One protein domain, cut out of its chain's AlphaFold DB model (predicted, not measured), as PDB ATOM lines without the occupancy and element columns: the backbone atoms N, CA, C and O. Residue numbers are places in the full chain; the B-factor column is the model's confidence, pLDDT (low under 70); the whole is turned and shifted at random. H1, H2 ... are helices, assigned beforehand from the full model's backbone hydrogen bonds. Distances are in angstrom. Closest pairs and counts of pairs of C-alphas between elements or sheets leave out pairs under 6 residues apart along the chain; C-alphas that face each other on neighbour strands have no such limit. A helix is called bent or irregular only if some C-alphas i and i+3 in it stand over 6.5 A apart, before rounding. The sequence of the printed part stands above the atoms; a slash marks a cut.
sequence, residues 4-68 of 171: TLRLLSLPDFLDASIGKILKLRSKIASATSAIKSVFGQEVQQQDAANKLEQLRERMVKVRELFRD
ATOM      1  N   THR A   4      71.108 134.067 147.453       53.06
ATOM      2  CA  THR A   4      70.508 134.935 146.426       53.06
ATOM      3  C   THR A   4      71.551 135.809 145.725       53.06
ATOM      4  O   THR A   4      71.546 135.909 144.506       53.06
ATOM      5  N   LEU A   5      72.514 136.364 146.474       52.19
ATOM      6  CA  LEU A   5      73.616 137.138 145.887       52.19
ATOM      7  C   LEU A   5      74.610 136.259 145.125       52.19
ATOM      8  O   LEU A   5      75.112 136.676 144.085       52.19
ATOM      9  N   ARG A   6      74.840 135.015 145.577       55.75
ATOM     10  CA  ARG A   6      75.644 134.054 144.809       55.75
ATOM     11  C   ARG A   6      75.051 133.796 143.433       55.75
ATOM     12  O   ARG A   6      75.824 133.696 142.497       55.75
ATOM     13  N   LEU A   7      73.727 133.713 143.299       59.84
ATOM     14  CA  LEU A   7      73.074 133.487 142.007       59.84
ATOM     15  C   LEU A   7      73.379 134.607 140.997       59.84
ATOM     16  O   LEU A   7      73.542 134.321 139.817       59.84
ATOM     17  N   LEU A   8      73.515 135.851 141.468       60.75
ATOM     18  CA  LEU A   8      73.789 137.020 140.626       60.75
ATOM     19  C   LEU A   8      75.281 137.255 140.369       60.75
ATOM     20  O   LEU A   8      75.641 137.721 139.296       60.75
ATOM     21  N   SER A   9      76.163 136.871 141.297       64.19
ATOM     22  CA  SER A   9      77.618 136.909 141.079       64.19
ATOM     23  C   SER A   9      78.153 135.686 140.321       64.19
ATOM     24  O   SER A   9      79.314 135.652 139.919       64.19
ATOM     25  N   LEU A  10      77.344 134.629 140.192       66.62
ATOM     26  CA  LEU A  10      77.732 133.364 139.568       66.62
ATOM     27  C   LEU A  10      78.022 133.506 138.068       66.62
ATOM     28  O   LEU A  10      79.036 132.947 137.653       66.62
ATOM     29  N   PRO A  11      77.253 134.274 137.270       70.00
ATOM     30  CA  PRO A  11      77.626 134.576 135.893       70.00
ATOM     31  C   PRO A  11      79.015 135.216 135.783       70.00
ATOM     32  O   PRO A  11      79.835 134.727 135.012       70.00
ATOM     33  N   ASP A  12      79.319 136.226 136.605       68.88
ATOM     34  CA  ASP A  12      80.601 136.949 136.557       68.88
ATOM     35  C   ASP A  12      81.780 136.077 137.015       68.88
ATOM     36  O   ASP A  12      82.846 136.058 136.394       68.88
ATOM     37  N   PHE A  13      81.584 135.286 138.072       71.12
ATOM     38  CA  PHE A  13      82.589 134.329 138.530       71.12
ATOM     39  C   PHE A  13      82.853 133.221 137.498       71.12
ATOM     40  O   PHE A  13      84.010 132.842 137.277       71.12
ATOM     41  N   LEU A  14      81.799 132.689 136.872       69.94
ATOM     42  CA  LEU A  14      81.919 131.650 135.852       69.94
ATOM     43  C   LEU A  14      82.536 132.189 134.565       69.94
ATOM     44  O   LEU A  14      83.424 131.528 134.038       69.94
ATOM     45  N   ASP A  15      82.154 133.380 134.099       75.44
ATOM     46  CA  ASP A  15      82.769 134.026 132.934       75.44
ATOM     47  C   ASP A  15      84.279 134.220 133.145       75.44
ATOM     48  O   ASP A  15      85.096 133.760 132.341       75.44
ATOM     49  N   ALA A  16      84.675 134.777 134.296       76.62
ATOM     50  CA  ALA A  16      86.083 134.980 134.630       76.62
ATOM     51  C   ALA A  16      86.865 133.656 134.731       76.62
ATOM     52  O   ALA A  16      88.024 133.571 134.307       76.62
ATOM     53  N   SER A  17      86.249 132.613 135.293       72.06
ATOM     54  CA  SER A  17      86.871 131.293 135.456       72.06
ATOM     55  C   SER A  17      86.988 130.545 134.126       72.06
ATOM     56  O   SER A  17      88.059 130.016 133.816       72.06
ATOM     57  N   ILE A  18      85.936 130.560 133.302       79.44
ATOM     58  CA  ILE A  18      85.931 129.976 131.954       79.44
ATOM     59  C   ILE A  18      86.960 130.691 131.076       79.44
ATOM     60  O   ILE A  18      87.789 130.029 130.450       79.44
ATOM     61  N   GLY A  19      87.009 132.026 131.111       77.44
ATOM     62  CA  GLY A  19      88.001 132.809 130.377       77.44
ATOM     63  C   GLY A  19      89.447 132.453 130.745       77.44
ATOM     64  O   GLY A  19      90.308 132.352 129.868       77.44
ATOM     65  N   LYS A  20      89.737 132.200 132.029       83.19
ATOM     66  CA  LYS A  20      91.064 131.730 132.475       83.19
ATOM     67  C   LYS A  20      91.380 130.320 131.970       83.19
ATOM     68  O   LYS A  20      92.495 130.097 131.496       83.19
ATOM     69  N   ILE A  21      90.424 129.391 132.035       81.38
ATOM     70  CA  ILE A  21      90.593 128.008 131.554       81.38
ATOM     71  C   ILE A  21      90.851 127.989 130.045       81.38
ATOM     72  O   ILE A  21      91.758 127.293 129.588       81.38
ATOM     73  N   LEU A  22      90.106 128.784 129.276       78.12
ATOM     74  CA  LEU A  22      90.286 128.902 127.830       78.12
ATOM     75  C   LEU A  22      91.650 129.504 127.475       78.12
ATOM     76  O   LEU A  22      92.339 128.962 126.615       78.12
ATOM     77  N   LYS A  23      92.100 130.551 128.185       81.56
ATOM     78  CA  LYS A  23      93.449 131.133 128.010       81.56
ATOM     79  C   LYS A  23      94.574 130.162 128.375       81.56
ATOM     80  O   LYS A  23      95.620 130.163 127.733       81.56
ATOM     81  N   LEU A  24      94.397 129.357 129.422       81.44
ATOM     82  CA  LEU A  24      95.375 128.332 129.790       81.44
ATOM     83  C   LEU A  24      95.429 127.234 128.723       81.44
ATOM     84  O   LEU A  24      96.514 126.848 128.294       81.44
ATOM     85  N   ARG A  25      94.263 126.776 128.251       76.00
ATOM     86  CA  ARG A  25      94.168 125.796 127.164       76.00
ATOM     87  C   ARG A  25      94.777 126.310 125.872       76.00
ATOM     88  O   ARG A  25      95.502 125.548 125.253       76.00
ATOM     89  N   SER A  26      94.537 127.563 125.483       77.25
ATOM     90  CA  SER A  26      95.130 128.117 124.265       77.25
ATOM     91  C   SER A  26      96.652 128.131 124.358       77.25
ATOM     92  O   SER A  26      97.301 127.641 123.447       77.25
ATOM     93  N   LYS A  27      97.230 128.548 125.495       81.75
ATOM     94  CA  LYS A  27      98.684 128.495 125.730       81.75
ATOM     95  C   LYS A  27      99.251 127.074 125.693       81.75
ATOM     96  O   LYS A  27     100.295 126.859 125.083       81.75
ATOM     97  N   ILE A  28      98.576 126.107 126.321       77.44
ATOM     98  CA  ILE A  28      98.991 124.694 126.286       77.44
ATOM     99  C   ILE A  28      98.870 124.144 124.866       77.44
ATOM    100  O   ILE A  28      99.772 123.445 124.418       77.44
ATOM    101  N   ALA A  29      97.801 124.476 124.142       70.69
ATOM    102  CA  ALA A  29      97.612 124.100 122.748       70.69
ATOM    103  C   ALA A  29      98.713 124.697 121.864       70.69
ATOM    104  O   ALA A  29      99.280 123.961 121.077       70.69
ATOM    105  N   SER A  30      99.102 125.965 122.052       71.88
ATOM    106  CA  SER A  30     100.216 126.597 121.324       71.88
ATOM    107  C   SER A  30     101.571 125.945 121.628       71.88
ATOM    108  O   SER A  30     102.392 125.747 120.733       71.88
ATOM    109  N   ALA A  31     101.810 125.588 122.893       74.06
ATOM    110  CA  ALA A  31     103.030 124.902 123.316       74.06
ATOM    111  C   ALA A  31     103.071 123.442 122.831       74.06
ATOM    112  O   ALA A  31     104.125 122.940 122.456       74.06
ATOM    113  N   THR A  32     101.919 122.767 122.795       63.91
ATOM    114  CA  THR A  32     101.802 121.395 122.288       63.91
ATOM    115  C   THR A  32     101.720 121.338 120.774       63.91
ATOM    116  O   THR A  32     102.214 120.367 120.235       63.91
ATOM    117  N   SER A  33     101.221 122.343 120.051       57.88
ATOM    118  CA  SER A  33     101.273 122.388 118.581       57.88
ATOM    119  C   SER A  33     102.708 122.468 118.057       57.88
ATOM    120  O   SER A  33     103.009 121.888 117.019       57.88
ATOM    121  N   ALA A  34     103.617 123.089 118.819       62.00
ATOM    122  CA  ALA A  34     105.052 123.062 118.533       62.00
ATOM    123  C   ALA A  34     105.685 121.662 118.713       62.00
ATOM    124  O   ALA A  34     106.751 121.405 118.168       62.00
ATOM    125  N   ILE A  35     105.026 120.755 119.449       55.25
ATOM    126  CA  ILE A  35     105.481 119.380 119.737       55.25
ATOM    127  C   ILE A  35     104.677 118.333 118.925       55.25
ATOM    128  O   ILE A  35     105.208 117.304 118.517       55.25
ATOM    129  N   LYS A  36     103.399 118.601 118.628       51.69
ATOM    130  CA  LYS A  36     102.450 117.745 117.892       51.69
ATOM    131  C   LYS A  36     102.709 117.692 116.391       51.69
ATOM    132  O   LYS A  36     102.211 116.764 115.761       51.69
ATOM    133  N   SER A  37     103.515 118.594 115.817       55.00
ATOM    134  CA  SER A  37     104.013 118.401 114.443       55.00
ATOM    135  C   SER A  37     104.792 117.081 114.286       55.00
ATOM    136  O   SER A  37     104.981 116.619 113.166       55.00
ATOM    137  N   VAL A  38     105.180 116.445 115.403       57.69
ATOM    138  CA  VAL A  38     105.890 115.159 115.468       57.69
ATOM    139  C   VAL A  38     104.995 113.987 115.927       57.69
ATOM    140  O   VAL A  38     105.328 112.837 115.661       57.69
ATOM    141  N   PHE A  39     103.842 114.226 116.569       55.72
ATOM    142  CA  PHE A  39     102.942 113.171 117.073       55.72
ATOM    143  C   PHE A  39     101.467 113.531 116.819       55.72
ATOM    144  O   PHE A  39     100.861 114.342 117.523       55.72
ATOM    145  N   GLY A  40     100.896 112.927 115.772       53.50
ATOM    146  CA  GLY A  40      99.557 113.216 115.258       53.50
ATOM    147  C   GLY A  40      98.423 112.614 116.087       53.50
ATOM    148  O   GLY A  40      97.949 111.519 115.797       53.50
ATOM    149  N   GLN A  41      97.928 113.357 117.079       49.41
ATOM    150  CA  GLN A  41      96.676 113.017 117.762       49.41
ATOM    151  C   GLN A  41      95.864 114.283 118.097       49.41
ATOM    152  O   GLN A  41      96.130 114.991 119.073       49.41
ATOM    153  N   GLU A  42      94.850 114.577 117.277       57.81
ATOM    154  CA  GLU A  42      93.945 115.722 117.449       57.81
ATOM    155  C   GLU A  42      92.505 115.365 117.079       57.81
ATOM    156  O   GLU A  42      92.161 115.436 115.909       57.81
ATOM    157  N   VAL A  43      91.641 115.030 118.052       52.53
ATOM    158  CA  VAL A  43      90.174 115.111 117.831       52.53
ATOM    159  C   VAL A  43      89.371 115.466 119.105       52.53
ATOM    160  O   VAL A  43      88.400 116.206 119.025       52.53
ATOM    161  N   GLN A  44      89.762 115.046 120.318       54.56
ATOM    162  CA  GLN A  44      88.889 115.208 121.507       54.56
ATOM    163  C   GLN A  44      88.887 116.595 122.193       54.56
ATOM    164  O   GLN A  44      87.993 116.880 122.989       54.56
ATOM    165  N   GLN A  45      89.852 117.483 121.923       57.88
ATOM    166  CA  GLN A  45      89.977 118.759 122.658       57.88
ATOM    167  C   GLN A  45      89.020 119.871 122.187       57.88
ATOM    168  O   GLN A  45      88.683 120.749 122.986       57.88
ATOM    169  N   GLN A  46      88.564 119.836 120.929       61.16
ATOM    170  CA  GLN A  46      87.749 120.909 120.339       61.16
ATOM    171  C   GLN A  46      86.305 120.924 120.874       61.16
ATOM    172  O   GLN A  46      85.784 121.988 121.203       61.16
ATOM    173  N   ASP A  47      85.684 119.756 121.071       70.31
ATOM    174  CA  ASP A  47      84.284 119.659 121.520       70.31
ATOM    175  C   ASP A  47      84.085 120.178 122.961       70.31
ATOM    176  O   ASP A  47      83.120 120.876 123.278       70.31
ATOM    177  N   ALA A  48      85.056 119.924 123.845       72.88
ATOM    178  CA  ALA A  48      85.023 120.429 125.217       72.88
ATOM    179  C   ALA A  48      85.222 121.953 125.298       72.88
ATOM    180  O   ALA A  48      84.674 122.589 126.195       72.88
ATOM    181  N   ALA A  49      86.013 122.547 124.398       75.56
ATOM    182  CA  ALA A  49      86.203 123.998 124.349       75.56
ATOM    183  C   ALA A  49      84.932 124.707 123.858       75.56
ATOM    184  O   ALA A  49      84.487 125.660 124.493       75.56
ATOM    185  N   ASN A  50      84.295 124.171 122.814       82.06
ATOM    186  CA  ASN A  50      83.035 124.697 122.289       82.06
ATOM    187  C   ASN A  50      81.913 124.669 123.339       82.06
ATOM    188  O   ASN A  50      81.172 125.638 123.480       82.06
ATOM    189  N   LYS A  51      81.815 123.595 124.135       83.31
ATOM    190  CA  LYS A  51      80.845 123.506 125.242       83.31
ATOM    191  C   LYS A  51      81.091 124.544 126.343       83.31
ATOM    192  O   LYS A  51      80.127 125.082 126.884       83.31
ATOM    193  N   LEU A  52      82.354 124.837 126.675       80.12
ATOM    194  CA  LEU A  52      82.686 125.894 127.639       80.12
ATOM    195  C   LEU A  52      82.325 127.286 127.105       80.12
ATOM    196  O   LEU A  52      81.781 128.083 127.864       80.12
ATOM    197  N   GLU A  53      82.580 127.562 125.824       81.62
ATOM    198  CA  GLU A  53      82.212 128.852 125.221       81.62
ATOM    199  C   GLU A  53      80.688 129.024 125.167       81.62
ATOM    200  O   GLU A  53      80.169 130.052 125.586       81.62
ATOM    201  N   GLN A  54      79.937 127.982 124.793       86.31
ATOM    202  CA  GLN A  54      78.470 128.025 124.836       86.31
ATOM    203  C   GLN A  54      77.925 128.260 126.250       86.31
ATOM    204  O   GLN A  54      76.938 128.976 126.430       86.31
ATOM    205  N   LEU A  55      78.537 127.653 127.273       83.31
ATOM    206  CA  LEU A  55      78.154 127.900 128.663       83.31
ATOM    207  C   LEU A  55      78.420 129.358 129.050       83.31
ATOM    208  O   LEU A  55      77.567 129.982 129.679       83.31
ATOM    209  N   ARG A  56      79.569 129.902 128.647       81.69
ATOM    210  CA  ARG A  56      79.937 131.301 128.867       81.69
ATOM    211  C   ARG A  56      78.930 132.255 128.222       81.69
ATOM    212  O   ARG A  56      78.384 133.108 128.913       81.69
ATOM    213  N   GLU A  57      78.611 132.060 126.945       86.88
ATOM    214  CA  GLU A  57      77.610 132.861 126.228       86.88
ATOM    215  C   GLU A  57      76.238 132.817 126.913       86.88
ATOM    216  O   GLU A  57      75.569 133.842 127.045       86.88
ATOM    217  N   ARG A  58      75.809 131.641 127.391       86.75
ATOM    218  CA  ARG A  58      74.550 131.508 128.141       86.75
ATOM    219  C   ARG A  58      74.579 132.288 129.453       86.75
ATOM    220  O   ARG A  58      73.579 132.913 129.791       86.75
ATOM    221  N   MET A  59      75.698 132.278 130.175       82.12
ATOM    222  CA  MET A  59      75.841 133.038 131.422       82.12
ATOM    223  C   MET A  59      75.795 134.548 131.179       82.12
ATOM    224  O   MET A  59      75.131 135.258 131.933       82.12
ATOM    225  N   VAL A  60      76.419 135.032 130.098       84.25
ATOM    226  CA  VAL A  60      76.330 136.443 129.687       84.25
ATOM    227  C   VAL A  60      74.881 136.831 129.395       84.25
ATOM    228  O   VAL A  60      74.398 137.809 129.956       84.25
ATOM    229  N   LYS A  61      74.145 136.020 128.623       86.25
ATOM    230  CA  LYS A  61      72.720 136.275 128.334       86.25
ATOM    231  C   LYS A  61      71.855 136.315 129.592       86.25
ATOM    232  O   LYS A  61      70.981 137.165 129.714       86.25
ATOM    233  N   VAL A  62      72.091 135.409 130.544       85.12
ATOM    234  CA  VAL A  62      71.376 135.407 131.834       85.12
ATOM    235  C   VAL A  62      71.649 136.699 132.607       85.12
ATOM    236  O   VAL A  62      70.728 137.281 133.174       85.12
ATOM    237  N   ARG A  63      72.898 137.170 132.609       81.94
ATOM    238  CA  ARG A  63      73.276 138.429 133.255       81.94
ATOM    239  C   ARG A  63      72.618 139.641 132.598       81.94
ATOM    240  O   ARG A  63      72.146 140.517 133.312       81.94
ATOM    241  N   GLU A  64      72.600 139.693 131.269       86.00
ATOM    242  CA  GLU A  64      71.913 140.751 130.518       86.00
ATOM    243  C   GLU A  64      70.422 140.772 130.854       86.00
ATOM    244  O   GLU A  64      69.887 141.830 131.168       86.00
ATOM    245  N   LEU A  65      69.783 139.599 130.900       86.75
ATOM    246  CA  LEU A  65      68.375 139.474 131.259       86.75
ATOM    247  C   LEU A  65      68.097 139.968 132.685       86.75
ATOM    248  O   LEU A  65      67.161 140.725 132.879       86.75
ATOM    249  N   PHE A  66      68.932 139.629 133.674       85.00
ATOM    250  CA  PHE A  66      68.771 140.141 135.045       85.00
ATOM    251  C   PHE A  66      68.928 141.661 135.182       85.00
ATOM    252  O   PHE A  66      68.565 142.208 136.222       85.00
ATOM    253  N   ARG A  67      69.499 142.336 134.180       86.69
ATOM    254  CA  ARG A  67      69.688 143.793 134.154       86.69
ATOM    255  C   ARG A  67      68.682 144.501 133.252       86.69
ATOM    256  O   ARG A  67      68.667 145.728 133.209       86.69
ATOM    257  N   ASP A  68      67.851 143.748 132.539       90.31
ATOM    258  CA  ASP A  68      66.826 144.298 131.666       90.31
ATOM    259  C   ASP A  68      65.664 144.845 132.505       90.31
ATOM    260  O   ASP A  68      64.899 144.093 133.115       90.31
TER     261      ASP A  68
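This is residues 4 to 68 of the 171 residues of the protein "ArsA_ATPase domain-containing protein" of Aegilops tauschii subsp. strangulata (UniProt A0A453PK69). Two long helices lie side by side as a helical hairpin, H1 the longer, and residues 34 to 41 stick out at the end where the chain folds back. The 65 printed residues, with H1 then H2 along the chain and no named strand, are all helix in class. The whole is a rod, spanning 51 by 16 by 16 A, only just loose, close to extended, with a radius of gyration of the C-alphas of 15.7 A.

H1, residues 4 to 36, is 46.2 A long and begins at C-alpha 4 (70.508, 134.935, 146.426). It has a kink of 36 degrees near residue 11 and is only just irregular, C-alphas 8 and 11 being 6.6 A apart. H2, residues 45 to 67, is 34.2 A long and ends at C-alpha 67 (69.688, 143.793, 134.154).

H1 touches H2 with residues 8 to 22 alone; the closest C-alphas, of Pro 11 and Met 59, are 5.1 A apart. They run opposite ways at a shallow tilt of 26 degrees. O i to N i+4 pairs within hydrogen-bond range number 25 of 29 in H1 and 18 of 19 in H2.

The C-alphas farthest apart, of Val 38 and Asp 68, are 51.4 A apart. The printed part has no cut, and the link from H1 to H2 is short. Mean pLDDT of the printed part is 72.0; residues 4 to 10, 12, 14 and 32 to 46 are under 70.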